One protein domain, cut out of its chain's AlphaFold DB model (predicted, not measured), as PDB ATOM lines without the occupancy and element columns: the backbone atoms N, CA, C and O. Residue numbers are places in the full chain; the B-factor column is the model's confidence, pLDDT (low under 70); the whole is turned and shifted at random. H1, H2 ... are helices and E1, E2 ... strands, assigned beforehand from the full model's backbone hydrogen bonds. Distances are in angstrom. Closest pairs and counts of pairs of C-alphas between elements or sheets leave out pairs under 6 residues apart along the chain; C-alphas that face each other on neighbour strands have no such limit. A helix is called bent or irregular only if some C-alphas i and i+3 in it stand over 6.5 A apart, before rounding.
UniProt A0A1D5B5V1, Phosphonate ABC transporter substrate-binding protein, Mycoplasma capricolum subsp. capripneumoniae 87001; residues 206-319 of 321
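Overview. This is residues 206 to 319 of the 321 residues of the protein "Phosphonate ABC transporter substrate-binding protein" of Mycoplasma capricolum subsp. capripneumoniae 87001 (UniProt A0A1D5B5V1). Two groups of parts lie along the longest axis: H1 and the helical hairpin H2 and H3 at one end, and at the other a tiny sheet of E1 and E2 with H4 near E1 and H5 near E2. H6 leads away from the sheet as an arm, its residues 311 to 317 sticking out with 318 and 319. The printed part has 114 residues, mostly helix, in the order H1 H2 H3 E1 H4 H5 E2 H6; the sheet is parallel. It is compact, with a radius of gyration of the C-alphas of 15.3 A and spans of 41 by 38 by 26 A.

Arrangement. H1, residues 206 to 210, touches H2, residues 227 to 237, closest at the C-alphas of Leu 208 and Lys 228, 4.9 A apart. H2 and H3, residues 240 to 252, form a helical hairpin at a shallow tilt of 12 degrees, opposite ways; their closest C-alphas, of Ile 234 and Tyr 243, are 6.1 A apart. E1, residues 258 to 260, and E2, residues 301 to 303, are parallel neighbours, with N 302 and O 258 within hydrogen-bond range at 2.8 A. Between them run H4, residues 267 to 279, and H5, residues 285 to 293, a strand-helix-strand unit with a right-handed crossover. H4, with residues 274 to 278 alone, touches H5 in a helical hairpin at a steep tilt of 41 degrees, opposite ways; the closest C-alphas, of Lys 278 and Glu 285, are 7.2 A apart. H3 and H4 are only just apart, at 8.4 A. H6, residues 307 to 317, touches no helix. Every O i to N i+4 pair is within hydrogen-bond range in H1, H2, H3, H5 and H6, and 7 of 9 in H4.

Along the chain. H1 begins at C-alpha 206 (127.054, 169.196, 113.505). H2 is 15.4 A long, H3 18.3 A, H4 15.5 A and H5 11.9 A. H4 is irregular: C-alphas 269 and 272 are 7.1 A apart. H6, 16.0 A long, ends at C-alpha 317 (126.637, 178.171, 123.087).

Size, cuts and confidence. The C-alphas farthest apart, of Asn 219 and Thr 265, are 43.1 A apart. The printed part has no cut, and the link from H1 to H2, 16 residues, is long. The mean pLDDT of the printed part is 81.3; residues 218 to 219, 295 to 298 and 304 to 319 are under 70.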
ATOM      1  N   PRO A 206     126.014 168.205 113.230       93.56
ATOM      2  CA  PRO A 206     127.054 169.196 113.505       93.56
ATOM      3  C   PRO A 206     128.147 168.705 114.465       93.56
ATOM      4  O   PRO A 206     129.330 168.874 114.180       93.56
ATOM      5  N   ILE A 207     127.775 168.029 115.560       90.69
ATOM      6  CA  ILE A 207     128.751 167.430 116.487       90.69
ATOM      7  C   ILE A 207     129.587 166.358 115.772       90.69
ATOM      8  O   ILE A 207     130.812 166.353 115.894       90.69
ATOM      9  N   LEU A 208     128.955 165.478 114.985       94.69
ATOM     10  CA  LEU A 208     129.666 164.432 114.238       94.69
ATOM     11  C   LEU A 208     130.641 164.985 113.188       94.69
ATOM     12  O   LEU A 208     131.621 164.314 112.873       94.69
ATOM     13  N   GLN A 209     130.373 166.166 112.630       95.88
ATOM     14  CA  GLN A 209     131.255 166.841 111.675       95.88
ATOM     15  C   GLN A 209     132.440 167.526 112.366       95.88
ATOM     16  O   GLN A 209     133.544 167.534 111.831       95.88
ATOM     17  N   GLN A 210     132.225 168.090 113.558       94.94
ATOM     18  CA  GLN A 210     133.267 168.794 114.312       94.94
ATOM     19  C   GLN A 210     134.274 167.845 114.972       94.94
ATOM     20  O   GLN A 210     135.464 168.155 115.057       94.94
ATOM     21  N   LEU A 211     133.813 166.694 115.466       94.19
ATOM     22  CA  LEU A 211     134.661 165.740 116.172       94.19
ATOM     23  C   LEU A 211     135.446 164.862 115.193       94.19
ATOM     24  O   LEU A 211     134.863 164.147 114.376       94.19
ATOM     25  N   LYS A 212     136.778 164.895 115.312       94.38
ATOM     26  CA  LYS A 212     137.707 164.080 114.520       94.38
ATOM     27  C   LYS A 212     138.114 162.816 115.256       94.38
ATOM     28  O   LYS A 212     138.402 162.844 116.452       94.38
ATOM     29  N   ILE A 213     138.214 161.725 114.509       93.62
ATOM     30  CA  ILE A 213     138.617 160.430 115.032       93.62
ATOM     31  C   ILE A 213     140.122 160.432 115.292       93.62
ATOM     32  O   ILE A 213     140.942 160.513 114.370       93.62
ATOM     33  N   SER A 214     140.466 160.302 116.570       85.19
ATOM     34  CA  SER A 214     141.828 160.037 117.021       85.19
ATOM     35  C   SER A 214     142.002 158.526 117.149       85.19
ATOM     36  O   SER A 214     141.464 157.913 118.065       85.19
ATOM     37  N   ASP A 215     142.707 157.918 116.195       80.94
ATOM     38  CA  ASP A 215     143.054 156.495 116.218       80.94
ATOM     39  C   ASP A 215     144.580 156.348 116.240       80.94
ATOM     40  O   ASP A 215     145.297 156.938 115.419       80.94
ATOM     41  N   ASN A 216     145.075 155.554 117.189       76.19
ATOM     42  CA  ASN A 216     146.497 155.245 117.313       76.19
ATOM     43  C   ASN A 216     146.965 154.322 116.180       76.19
ATOM     44  O   ASN A 216     148.144 154.328 115.827       76.19
ATOM     45  N   ASN A 217     146.052 153.578 115.550       79.06
ATOM     46  CA  ASN A 217     146.364 152.778 114.377       79.06
ATOM     47  C   ASN A 217     146.453 153.670 113.126       79.06
ATOM     48  O   ASN A 217     145.438 154.103 112.570       79.06
ATOM     49  N   ALA A 218     147.685 153.920 112.668       61.34
ATOM     50  CA  ALA A 218     147.977 154.723 111.482       61.34
ATOM     51  C   ALA A 218     147.362 154.169 110.183       61.34
ATOM     52  O   ALA A 218     147.112 154.946 109.269       61.34
ATOM     53  N   ASN A 219     147.054 152.870 110.133       67.12
ATOM     54  CA  ASN A 219     146.480 152.205 108.961       67.12
ATOM     55  C   ASN A 219     144.945 152.167 108.980       67.12
ATOM     56  O   ASN A 219     144.323 151.525 108.132       67.12
ATOM     57  N   SER A 220     144.301 152.814 109.954       79.06
ATOM     58  CA  SER A 220     142.845 152.903 109.968       79.06
ATOM     59  C   SER A 220     142.356 153.877 108.888       79.06
ATOM     60  O   SER A 220     142.751 155.040 108.844       79.06
ATOM     61  N   GLY A 221     141.441 153.427 108.023       85.56
ATOM     62  CA  GLY A 221     140.873 154.244 106.934       85.56
ATOM     63  C   GLY A 221     140.011 155.439 107.384       85.56
ATOM     64  O   GLY A 221     139.396 156.103 106.544       85.56
ATOM     65  N   TRP A 222     139.930 155.703 108.690       91.44
ATOM     66  CA  TRP A 222     139.166 156.786 109.316       91.44
ATOM     67  C   TRP A 222     140.008 157.715 110.199       91.44
ATOM     68  O   TRP A 222     139.462 158.675 110.741       91.44
ATOM     69  N   LYS A 223     141.319 157.480 110.343       90.25
ATOM     70  CA  LYS A 223     142.188 158.368 111.123       90.25
ATOM     71  C   LYS A 223     142.123 159.798 110.585       90.25
ATOM     72  O   LYS A 223     142.266 160.021 109.386       90.25
ATOM     73  N   GLY A 224     141.904 160.767 111.474       89.94
ATOM     74  CA  GLY A 224     141.856 162.190 111.126       89.94
ATOM     75  C   GLY A 224     140.579 162.650 110.410       89.94
ATOM     76  O   GLY A 224     140.375 163.860 110.293       89.94
ATOM     77  N   LYS A 225     139.702 161.725 109.991       95.44
ATOM     78  CA  LYS A 225     138.365 162.048 109.477       95.44
ATOM     79  C   LYS A 225     137.446 162.458 110.623       95.44
ATOM     80  O   LYS A 225     137.635 162.038 111.766       95.44
ATOM     81  N   SER A 226     136.429 163.251 110.320       97.19
ATOM     82  CA  SER A 226     135.300 163.443 111.229       97.19
ATOM     83  C   SER A 226     134.524 162.136 111.419       97.19
ATOM     84  O   SER A 226     134.542 161.247 110.557       97.19
ATOM     85  N   TYR A 227     133.789 162.016 112.527       96.69
ATOM     86  CA  TYR A 227     132.891 160.875 112.715       96.69
ATOM     87  C   TYR A 227     131.845 160.789 111.605       96.69
ATOM     88  O   TYR A 227     131.535 159.686 111.161       96.69
ATOM     89  N   LYS A 228     131.332 161.927 111.117       96.94
ATOM     90  CA  LYS A 228     130.363 161.952 110.013       96.94
ATOM     91  C   LYS A 228     130.932 161.311 108.748       96.94
ATOM     92  O   LYS A 228     130.310 160.400 108.209       96.94
ATOM     93  N   GLU A 229     132.116 161.742 108.314       96.69
ATOM     94  CA  GLU A 229     132.768 161.225 107.103       96.69
ATOM     95  C   GLU A 229     133.069 159.726 107.209       96.69
ATOM     96  O   GLU A 229     132.819 158.969 106.270       96.69
ATOM     97  N   ALA A 230     133.591 159.281 108.356       96.06
ATOM     98  CA  ALA A 230     133.888 157.871 108.578       96.06
ATOM     99  C   ALA A 230     132.614 157.017 108.573       96.06
ATOM    100  O   ALA A 230     132.559 156.004 107.874       96.06
ATOM    101  N   ILE A 231     131.582 157.445 109.309       94.88
ATOM    102  CA  ILE A 231     130.295 156.752 109.391       94.88
ATOM    103  C   ILE A 231     129.651 156.651 108.010       94.88
ATOM    104  O   ILE A 231     129.243 155.557 107.632       94.88
ATOM    105  N   ASP A 232     129.580 157.742 107.245       94.12
ATOM    106  CA  ASP A 232     128.974 157.725 105.910       94.12
ATOM    107  C   ASP A 232     129.719 156.791 104.954       94.12
ATOM    108  O   ASP A 232     129.091 155.972 104.284       94.12
ATOM    109  N   SER A 233     131.052 156.884 104.920       94.00
ATOM    110  CA  SER A 233     131.886 156.060 104.044       94.00
ATOM    111  C   SER A 233     131.746 154.571 104.369       94.00
ATOM    112  O   SER A 233     131.558 153.747 103.475       94.00
ATOM    113  N   ILE A 234     131.772 154.207 105.654       92.81
ATOM    114  CA  ILE A 234     131.573 152.820 106.093       92.81
ATOM    115  C   ILE A 234     130.157 152.344 105.767       92.81
ATOM    116  O   ILE A 234     129.968 151.211 105.326       92.81
ATOM    117  N   PHE A 235     129.164 153.210 105.963       89.69
ATOM    118  CA  PHE A 235     127.768 152.889 105.701       89.69
ATOM    119  C   PHE A 235     127.514 152.587 104.220       89.69
ATOM    120  O   PHE A 235     126.801 151.632 103.917       89.69
ATOM    121  N   GLN A 236     128.130 153.353 103.313       89.31
ATOM    122  CA  GLN A 236     128.096 153.104 101.866       89.31
ATOM    123  C   GLN A 236     128.747 151.767 101.499       89.31
ATOM    124  O   GLN A 236     128.189 151.012 100.709       89.31
ATOM    125  N   ASN A 237     129.877 151.440 102.128       88.81
ATOM    126  CA  ASN A 237     130.584 150.178 101.899       88.81
ATOM    127  C   ASN A 237     129.898 148.966 102.554       88.81
ATOM    128  O   ASN A 237     130.254 147.829 102.266       88.81
ATOM    129  N   GLY A 238     128.933 149.193 103.451       89.50
ATOM    130  CA  GLY A 238     128.176 148.137 104.118       89.50
ATOM    131  C   GLY A 238     128.962 147.327 105.156       89.50
ATOM    132  O   GLY A 238     128.510 146.248 105.524       89.50
ATOM    133  N   ASP A 239     130.103 147.824 105.638       92.38
ATOM    134  CA  ASP A 239     130.978 147.092 106.561       92.38
ATOM    135  C   ASP A 239     130.509 147.256 108.020       92.38
ATOM    136  O   ASP A 239     130.837 148.235 108.701       92.38
ATOM    137  N   LEU A 240     129.714 146.292 108.493       93.19
ATOM    138  CA  LEU A 240     129.130 146.281 109.837       93.19
ATOM    139  C   LEU A 240     130.192 146.324 110.944       93.19
ATOM    140  O   LEU A 240     130.059 147.089 111.900       93.19
ATOM    141  N   THR A 241     131.262 145.541 110.821       93.25
ATOM    142  CA  THR A 241     132.302 145.468 111.855       93.25
ATOM    143  C   THR A 241     133.008 146.811 112.018       93.25
ATOM    144  O   THR A 241     133.188 147.294 113.141       93.25
ATOM    145  N   LYS A 242     133.365 147.472 110.907       93.69
ATOM    146  CA  LYS A 242     133.918 148.835 110.952       93.69
ATOM    147  C   LYS A 242     132.903 149.831 111.506       93.69
ATOM    148  O   LYS A 242     133.289 150.720 112.264       93.69
ATOM    149  N   TYR A 243     131.623 149.670 111.173       93.81
ATOM    150  CA  TYR A 243     130.556 150.549 111.646       93.81
ATOM    151  C   TYR A 243     130.431 150.501 113.171       93.81
ATOM    152  O   TYR A 243     130.497 151.540 113.827       93.81
ATOM    153  N   GLN A 244     130.352 149.298 113.750       94.38
ATOM    154  CA  GLN A 244     130.311 149.101 115.202       94.38
ATOM    155  C   GLN A 244     131.566 149.655 115.882       94.38
ATOM    156  O   GLN A 244     131.464 150.339 116.899       94.38
ATOM    157  N   LYS A 245     132.748 149.439 115.289       93.62
ATOM    158  CA  LYS A 245     134.007 149.970 115.823       93.62
ATOM    159  C   LYS A 245     134.008 151.499 115.890       93.62
ATOM    160  O   LYS A 245     134.324 152.055 116.940       93.62
ATOM    161  N   VAL A 246     133.624 152.184 114.810       94.69
ATOM    162  CA  VAL A 246     133.568 153.657 114.786       94.69
ATOM    163  C   VAL A 246     132.493 154.194 115.731       94.69
ATOM    164  O   VAL A 246     132.726 155.198 116.404       94.69
ATOM    165  N   LEU A 247     131.349 153.513 115.859       94.38
ATOM    166  CA  LEU A 247     130.349 153.869 116.867       94.38
ATOM    167  C   LEU A 247     130.887 153.718 118.290       94.38
ATOM    168  O   LEU A 247     130.696 154.619 119.100       94.38
ATOM    169  N   LYS A 248     131.608 152.635 118.602       94.12
ATOM    170  CA  LYS A 248     132.232 152.466 119.920       94.12
ATOM    171  C   LYS A 248     133.216 153.597 120.219       94.12
ATOM    172  O   LYS A 248     133.174 154.157 121.311       94.12
ATOM    173  N   MET A 249     134.032 153.991 119.241       93.31
ATOM    174  CA  MET A 249     134.932 155.144 119.375       93.31
ATOM    175  C   MET A 249     134.160 156.439 119.660       93.31
ATOM    176  O   MET A 249     134.495 157.138 120.611       93.31
ATOM    177  N   LEU A 250     133.080 156.710 118.918       93.44
ATOM    178  CA  LEU A 250     132.228 157.888 119.123       93.44
ATOM    179  C   LEU A 250     131.640 157.927 120.538       93.44
ATOM    180  O   LEU A 250     131.671 158.950 121.215       93.44
ATOM    181  N   ILE A 251     131.093 156.802 120.987       92.44
ATOM    182  CA  ILE A 251     130.433 156.671 122.286       92.44
ATOM    183  C   ILE A 251     131.429 156.868 123.442       92.44
ATOM    184  O   ILE A 251     131.081 157.473 124.464       92.44
ATOM    185  N   LEU A 252     132.676 156.422 123.268       90.00
ATOM    186  CA  LEU A 252     133.752 156.573 124.251       90.00
ATOM    187  C   LEU A 252     134.491 157.922 124.171       90.00
ATOM    188  O   LEU A 252     135.170 158.286 125.129       90.00
ATOM    189  N   ASP A 253     134.339 158.694 123.092       89.38
ATOM    190  CA  ASP A 253     135.044 159.969 122.892       89.38
ATOM    191  C   ASP A 253     134.690 161.006 123.968       89.38
ATOM    192  O   ASP A 253     133.545 161.458 123.968       89.38
ATOM    193  N   PRO A 254     135.627 161.492 124.809       86.06
ATOM    194  CA  PRO A 254     135.370 162.339 125.984       86.06
ATOM    195  C   PRO A 254     134.545 163.620 125.732       86.06
ATOM    196  O   PRO A 254     133.983 164.167 126.684       86.06
ATOM    197  N   LYS A 255     134.352 164.044 124.477       86.62
ATOM    198  CA  LYS A 255     133.518 165.196 124.094       86.62
ATOM    199  C   LYS A 255     132.046 164.866 123.800       86.62
ATOM    200  O   LYS A 255     131.225 165.773 123.728       86.62
ATOM    201  N   VAL A 256     131.686 163.592 123.649       87.81
ATOM    202  CA  VAL A 256     130.304 163.160 123.357       87.81
ATOM    203  C   VAL A 256     129.472 162.981 124.635       87.81
ATOM    204  O   VAL A 256     129.913 162.393 125.609       87.81
ATOM    205  N   LYS A 257     128.226 163.453 124.665       87.69
ATOM    206  CA  LYS A 257     127.282 163.139 125.753       87.69
ATOM    207  C   LYS A 257     126.102 162.368 125.171       87.69
ATOM    208  O   LYS A 257     125.671 162.643 124.055       87.69
ATOM    209  N   ILE A 258     125.594 161.395 125.920       88.19
ATOM    210  CA  ILE A 258     124.517 160.497 125.494       88.19
ATOM    211  C   ILE A 258     123.289 160.799 126.338       88.19
ATOM    212  O   ILE A 258     123.290 160.553 127.542       88.19
ATOM    213  N   GLY A 259     122.247 161.337 125.712       87.50
ATOM    214  CA  GLY A 259     120.965 161.555 126.369       87.50
ATOM    215  C   GLY A 259     120.177 160.252 126.492       87.50
ATOM    216  O   GLY A 259     119.946 159.585 125.488       87.50
ATOM    217  N   ILE A 260     119.728 159.914 127.701       86.25
ATOM    218  CA  ILE A 260     118.740 158.848 127.936       86.25
ATOM    219  C   ILE A 260     117.570 159.362 128.778       86.25
ATOM    220  O   ILE A 260     117.676 160.366 129.484       86.25
ATOM    221  N   GLY A 261     116.440 158.667 128.717       82.56
ATOM    222  CA  GLY A 261     115.249 158.964 129.502       82.56
ATOM    223  C   GLY A 261     115.511 158.918 131.010       82.56
ATOM    224  O   GLY A 261     116.308 158.123 131.509       82.56
ATOM    225  N   LYS A 262     114.812 159.779 131.759       79.81
ATOM    226  CA  LYS A 262     114.956 159.881 133.223       79.81
ATOM    227  C   LYS A 262     114.469 158.638 133.968       79.81
ATOM    228  O   LYS A 262     115.019 158.306 135.019       79.81
ATOM    229  N   SER A 263     113.416 158.014 133.447       85.62
ATOM    230  CA  SER A 263     112.730 156.888 134.071       85.62
ATOM    231  C   SER A 263     113.482 155.590 133.794       85.62
ATOM    232  O   SER A 263     113.642 155.194 132.640       85.62
ATOM    233  N   LYS A 264     113.930 154.921 134.859       85.44
ATOM    234  CA  LYS A 264     114.683 153.659 134.783       85.44
ATOM    235  C   LYS A 264     113.800 152.506 134.304       85.44
ATOM    236  O   LYS A 264     114.290 151.554 133.711       85.44
ATOM    237  N   THR A 265     112.496 152.612 134.541       88.25
ATOM    238  CA  THR A 265     111.482 151.661 134.074       88.25
ATOM    239  C   THR A 265     111.003 151.947 132.646       88.25
ATOM    240  O   THR A 265     110.225 151.172 132.093       88.25
ATOM    241  N   SER A 266     111.498 153.000 131.982       90.25
ATOM    242  CA  SER A 266     111.209 153.236 130.564       90.25
ATOM    243  C   SER A 266     111.958 152.244 129.671       90.25
ATOM    244  O   SER A 266     113.192 152.240 129.628       90.25
ATOM    245  N   SER A 267     111.225 151.433 128.903       90.31
ATOM    246  CA  SER A 267     111.859 150.498 127.969       90.31
ATOM    247  C   SER A 267     112.577 151.240 126.836       90.31
ATOM    248  O   SER A 267     113.778 151.061 126.676       90.31
ATOM    249  N   SER A 268     111.908 152.138 126.100       89.00
ATOM    250  CA  SER A 268     112.564 152.889 125.014       89.00
ATOM    251  C   SER A 268     113.494 153.998 125.482       89.00
ATOM    252  O   SER A 268     114.476 154.284 124.800       89.00
ATOM    253  N   GLY A 269     113.191 154.637 126.612       88.62
ATOM    254  CA  GLY A 269     113.965 155.762 127.118       88.62
ATOM    255  C   GLY A 269     115.237 155.339 127.844       88.62
ATOM    256  O   GLY A 269     116.203 156.092 127.824       88.62
ATOM    257  N   PHE A 270     115.265 154.160 128.472       89.19
ATOM    258  CA  PHE A 270     116.386 153.741 129.316       89.19
ATOM    259  C   PHE A 270     116.901 152.342 128.966       89.19
ATOM    260  O   PHE A 270     118.057 152.203 128.571       89.19
ATOM    261  N   LEU A 271     116.056 151.309 129.059       90.38
ATOM    262  CA  LEU A 271     116.508 149.918 128.933       90.38
ATOM    263  C   LEU A 271     117.061 149.591 127.537       90.38
ATOM    264  O   LEU A 271     118.171 149.082 127.422       90.38
ATOM    265  N   TYR A 272     116.308 149.879 126.474       92.00
ATOM    266  CA  TYR A 272     116.712 149.556 125.105       92.00
ATOM    267  C   TYR A 272     117.972 150.316 124.664       92.00
ATOM    268  O   TYR A 272     118.837 149.676 124.076       92.00
ATOM    269  N   PRO A 273     118.155 151.618 124.977       91.75
ATOM    270  CA  PRO A 273     119.430 152.297 124.750       91.75
ATOM    271  C   PRO A 273     120.618 151.629 125.454       91.75
ATOM    272  O   PRO A 273     121.672 151.468 124.844       91.75
ATOM    273  N   VAL A 274     120.459 151.204 126.713       91.25
ATOM    274  CA  VAL A 274     121.525 150.506 127.455       91.25
ATOM    275  C   VAL A 274     121.848 149.152 126.816       91.25
ATOM    276  O   VAL A 274     123.020 148.832 126.626       91.25
ATOM    277  N   LEU A 275     120.828 148.384 126.423       91.44
ATOM    278  CA  LEU A 275     121.020 147.126 125.699       91.44
ATOM    279  C   LEU A 275     121.683 147.352 124.336       91.44
ATOM    280  O   LEU A 275     122.575 146.602 123.968       91.44
ATOM    281  N   TRP A 276     121.329 148.412 123.611       93.00
ATOM    282  CA  TRP A 276     121.975 148.755 122.343       93.00
ATOM    283  C   TRP A 276     123.468 149.080 122.520       93.00
ATOM    284  O   TRP A 276     124.297 148.626 121.730       93.00
ATOM    285  N   LEU A 277     123.835 149.803 123.585       93.31
ATOM    286  CA  LEU A 277     125.238 150.072 123.923       93.31
ATOM    287  C   LEU A 277     126.023 148.783 124.218       93.31
ATOM    288  O   LEU A 277     127.185 148.666 123.833       93.31
ATOM    289  N   LYS A 278     125.397 147.813 124.887       94.00
ATOM    290  CA  LYS A 278     126.023 146.524 125.197       94.00
ATOM    291  C   LYS A 278     126.118 145.626 123.961       94.00
ATOM    292  O   LYS A 278     127.213 145.252 123.561       94.00
ATOM    293  N   GLU A 279     124.983 145.328 123.340       91.94
ATOM    294  CA  GLU A 279     124.848 144.268 122.334       91.94
ATOM    295  C   GLU A 279     125.282 144.716 120.929       91.94
ATOM    296  O   GLU A 279     125.952 143.972 120.216       91.94
ATOM    297  N   PHE A 280     124.941 145.949 120.524       93.06
ATOM    298  CA  PHE A 280     125.258 146.451 119.181       93.06
ATOM    299  C   PHE A 280     126.572 147.234 119.142       93.06
ATOM    300  O   PHE A 280     127.357 147.069 118.215       93.06
ATOM    301  N   VAL A 281     126.837 148.098 120.127       93.94
ATOM    302  CA  VAL A 281     128.106 148.853 120.179       93.94
ATOM    303  C   VAL A 281     129.246 148.011 120.765       93.94
ATOM    304  O   VAL A 281     130.413 148.269 120.467       93.94
ATOM    305  N   GLY A 282     128.938 146.988 121.567       94.25
ATOM    306  CA  GLY A 282     129.948 146.122 122.176       94.25
ATOM    307  C   GLY A 282     130.653 146.766 123.371       94.25
ATOM    308  O   GLY A 282     131.862 146.576 123.552       94.25
ATOM    309  N   LEU A 283     129.952 147.590 124.156       94.00
ATOM    310  CA  LEU A 283     130.466 148.052 125.446       94.00
ATOM    311  C   LEU A 283     130.335 146.961 126.513       94.00
ATOM    312  O   LEU A 283     129.338 146.250 126.596       94.00
ATOM    313  N   THR A 284     131.337 146.878 127.379       93.88
ATOM    314  CA  THR A 284     131.309 146.066 128.594       93.88
ATOM    315  C   THR A 284     130.384 146.683 129.642       93.88
ATOM    316  O   THR A 284     130.128 147.889 129.659       93.88
ATOM    317  N   GLU A 285     129.926 145.864 130.586       91.38
ATOM    318  CA  GLU A 285     129.101 146.339 131.701       91.38
ATOM    319  C   GLU A 285     129.832 147.376 132.560       91.38
ATOM    320  O   GLU A 285     129.218 148.344 133.005       91.38
ATOM    321  N   SER A 286     131.150 147.227 132.734       89.75
ATOM    322  CA  SER A 286     131.972 148.197 133.464       89.75
ATOM    323  C   SER A 286     132.046 149.541 132.737       89.75
ATOM    324  O   SER A 286     131.840 150.577 133.367       89.75
ATOM    325  N   GLU A 287     132.252 149.547 131.412       90.38
ATOM    326  CA  GLU A 287     132.217 150.778 130.606       90.38
ATOM    327  C   GLU A 287     130.864 151.489 130.769       90.38
ATOM    328  O   GLU A 287     130.820 152.670 131.118       90.38
ATOM    329  N   ILE A 288     129.751 150.763 130.616       89.94
ATOM    330  CA  ILE A 288     128.396 151.319 130.758       89.94
ATOM    331  C   ILE A 288     128.160 151.855 132.179       89.94
ATOM    332  O   ILE A 288     127.654 152.968 132.352       89.94
ATOM    333  N   LEU A 289     128.544 151.099 133.210       87.31
ATOM    334  CA  LEU A 289     128.360 151.500 134.603       87.31
ATOM    335  C   LEU A 289     129.159 152.762 134.933       87.31
ATOM    336  O   LEU A 289     128.631 153.674 135.573       87.31
ATOM    337  N   GLN A 290     130.404 152.861 134.466       85.19
ATOM    338  CA  GLN A 290     131.218 154.065 134.633       85.19
ATOM    339  C   GLN A 290     130.581 155.263 133.922       85.19
ATOM    340  O   GLN A 290     130.488 156.350 134.495       85.19
ATOM    341  N   MET A 291     130.079 155.064 132.702       85.25
ATOM    342  CA  MET A 291     129.393 156.101 131.929       85.25
ATOM    343  C   MET A 291     128.127 156.632 132.618       85.25
ATOM    344  O   MET A 291     127.796 157.807 132.427       85.25
ATOM    345  N   LEU A 292     127.450 155.797 133.417       83.12
ATOM    346  CA  LEU A 292     126.257 156.136 134.200       83.12
ATOM    347  C   LEU A 292     126.571 156.769 135.565       83.12
ATOM    348  O   LEU A 292     125.830 157.644 136.010       83.12
ATOM    349  N   THR A 293     127.621 156.311 136.253       81.19
ATOM    350  CA  THR A 293     127.829 156.591 137.690       81.19
ATOM    351  C   THR A 293     128.929 157.602 137.996       81.19
ATOM    352  O   THR A 293     128.934 158.160 139.094       81.19
ATOM    353  N   LYS A 294     129.829 157.902 137.047       76.56
ATOM    354  CA  LYS A 294     130.873 158.923 137.239       76.56
ATOM    355  C   LYS A 294     130.292 160.297 137.621       76.56
ATOM    356  O   LYS A 294     129.126 160.605 137.338       76.56
ATOM    357  N   LYS A 295     131.126 161.122 138.277       68.38
ATOM    358  CA  LYS A 295     130.812 162.520 138.637       68.38
ATOM    359  C   LYS A 295     130.431 163.316 137.381       68.38
ATOM    360  O   LYS A 295     130.945 163.034 136.303       68.38
ATOM    361  N   ASP A 296     129.537 164.296 137.519       62.03
ATOM    362  CA  ASP A 296     128.809 164.913 136.393       62.03
ATOM    363  C   ASP A 296     129.695 165.470 135.259       62.03
ATOM    364  O   ASP A 296     129.327 165.363 134.088       62.03
ATOM    365  N   THR A 297     130.889 165.985 135.563       61.75
ATOM    366  CA  THR A 297     131.840 166.484 134.551       61.75
ATOM    367  C   THR A 297     132.348 165.370 133.627       61.75
ATOM    368  O   THR A 297     132.411 165.547 132.408       61.75
ATOM    369  N   GLU A 298     132.606 164.185 134.180       66.19
ATOM    370  CA  GLU A 298     133.058 162.995 133.451       66.19
ATOM    371  C   GLU A 298     131.910 162.082 133.007       66.19
ATOM    372  O   GLU A 298     132.111 161.204 132.164       66.19
ATOM    373  N   ARG A 299     130.698 162.270 133.550       71.88
ATOM    374  CA  ARG A 299     129.542 161.434 133.219       71.88
ATOM    375  C   ARG A 299     129.218 161.545 131.739       71.88
ATOM    376  O   ARG A 299     129.125 162.632 131.172       71.88
ATOM    377  N   ARG A 300     129.037 160.396 131.106       78.75
ATOM    378  CA  ARG A 300     128.871 160.274 129.657       78.75
ATOM    379  C   ARG A 300     127.410 160.151 129.277       78.75
ATOM    380  O   ARG A 300     126.976 160.738 128.292       78.75
ATOM    381  N   ILE A 301     126.658 159.427 130.099       80.00
ATOM    382  CA  ILE A 301     125.224 159.259 129.952       80.00
ATOM    383  C   ILE A 301     124.522 160.285 130.835       80.00
ATOM    384  O   ILE A 301     124.606 160.246 132.062       80.00
ATOM    385  N   VAL A 302     123.833 161.223 130.200       79.62
ATOM    386  CA  VAL A 302     123.094 162.296 130.859       79.62
ATOM    387  C   VAL A 302     121.603 162.005 130.778       79.62
ATOM    388  O   VAL A 302     121.082 161.557 129.756       79.62
ATOM    389  N   LYS A 303     120.892 162.243 131.879       72.25
ATOM    390  CA  LYS A 303     119.436 162.138 131.879       72.25
ATOM    391  C   LYS A 303     118.888 163.338 131.124       72.25
ATOM    392  O   LYS A 303     119.122 164.467 131.548       72.25
ATOM    393  N   ALA A 304     118.167 163.100 130.036       60.75
ATOM    394  CA  ALA A 304     117.519 164.158 129.283       60.75
ATOM    395  C   ALA A 304     116.491 164.853 130.192       60.75
ATOM    396  O   ALA A 304     115.418 164.318 130.479       60.75
ATOM    397  N   LEU A 305     116.841 166.036 130.702       47.94
ATOM    398  CA  LEU A 305     115.855 167.070 130.995       47.94
ATOM    399  C   LEU A 305     115.143 167.363 129.674       47.94
ATOM    400  O   LEU A 305     115.784 167.293 128.627       47.94
ATOM    401  N   SER A 306     113.820 167.526 129.725       43.00
ATOM    402  CA  SER A 306     112.928 167.723 128.572       43.00
ATOM    403  C   SER A 306     113.655 168.380 127.400       43.00
ATOM    404  O   SER A 306     114.280 169.416 127.593       43.00
ATOM    405  N   PHE A 307     113.606 167.758 126.217       36.66
ATOM    406  CA  PHE A 307     114.357 168.115 124.998       36.66
ATOM    407  C   PHE A 307     114.451 169.632 124.702       36.66
ATOM    408  O   PHE A 307     115.405 170.081 124.071       36.66
ATOM    409  N   THR A 308     113.499 170.423 125.197       41.53
ATOM    410  CA  THR A 308     113.486 171.890 125.216       41.53
ATOM    411  C   THR A 308     114.677 172.544 125.934       41.53
ATOM    412  O   THR A 308     115.261 173.474 125.385       41.53
ATOM    413  N   GLU A 309     115.118 172.066 127.101       35.41
ATOM    414  CA  GLU A 309     116.242 172.685 127.834       35.41
ATOM    415  C   GLU A 309     117.583 172.426 127.132       35.41
ATOM    416  O   GLU A 309     118.387 173.336 126.951       35.41
ATOM    417  N   SER A 310     117.785 171.206 126.624       38.16
ATOM    418  CA  SER A 310     119.027 170.821 125.932       38.16
ATOM    419  C   SER A 310     119.200 171.541 124.586       38.16
ATOM    420  O   SER A 310     120.317 171.894 124.208       38.16
ATOM    421  N   ALA A 311     118.103 171.786 123.858       39.84
ATOM    422  CA  ALA A 311     118.129 172.560 122.616       39.84
ATOM    423  C   ALA A 311     118.440 174.047 122.865       39.84
ATOM    424  O   ALA A 311     119.165 174.663 122.080       39.84
ATOM    425  N   THR A 312     117.950 174.601 123.979       40.16
ATOM    426  CA  THR A 312     118.195 175.997 124.370       40.16
ATOM    427  C   THR A 312     119.661 176.211 124.759       40.16
ATOM    428  O   THR A 312     120.288 177.144 124.268       40.16
ATOM    429  N   THR A 313     120.269 175.276 125.497       36.47
ATOM    430  CA  THR A 313     121.702 175.339 125.838       36.47
ATOM    431  C   THR A 313     122.614 175.255 124.603       36.47
ATOM    432  O   THR A 313     123.621 175.954 124.526       36.47
ATOM    433  N   ILE A 314     122.262 174.455 123.587       37.69
ATOM    434  CA  ILE A 314     123.026 174.394 122.323       37.69
ATOM    435  C   ILE A 314     122.904 175.707 121.526       37.69
ATOM    436  O   ILE A 314     123.860 176.120 120.865       37.69
ATOM    437  N   LEU A 315     121.752 176.381 121.590       33.19
ATOM    438  CA  LEU A 315     121.545 177.696 120.972       33.19
ATOM    439  C   LEU A 315     122.287 178.820 121.711       33.19
ATOM    440  O   LEU A 315     122.778 179.741 121.064       33.19
ATOM    441  N   GLU A 316     122.419 178.739 123.033       34.72
ATOM    442  CA  GLU A 316     123.174 179.713 123.833       34.72
ATOM    443  C   GLU A 316     124.688 179.605 123.613       34.72
ATOM    444  O   GLU A 316     125.355 180.627 123.468       34.72
ATOM    445  N   ILE A 317     125.223 178.389 123.447       37.22
ATOM    446  CA  ILE A 317     126.637 178.171 123.087       37.22
ATOM    447  C   ILE A 317     126.972 178.773 121.708       37.22
ATOM    448  O   ILE A 317     128.092 179.226 121.482       37.22
ATOM    449  N   LYS A 318     126.001 178.840 120.785       38.62
ATOM    450  CA  LYS A 318     126.166 179.517 119.485       38.62
ATOM    451  C   LYS A 318     126.169 181.045 119.566       38.62
ATOM    452  O   LYS A 318     126.578 181.670 118.599       38.62
ATOM    453  N   LYS A 319     125.694 181.647 120.660       38.88
ATOM    454  CA  LYS A 319     125.715 183.109 120.853       38.88
ATOM    455  C   LYS A 319     126.995 183.609 121.533       38.88
ATOM    456  O   LYS A 319     127.152 184.815 121.682       38.88
TER     457      LYS A 319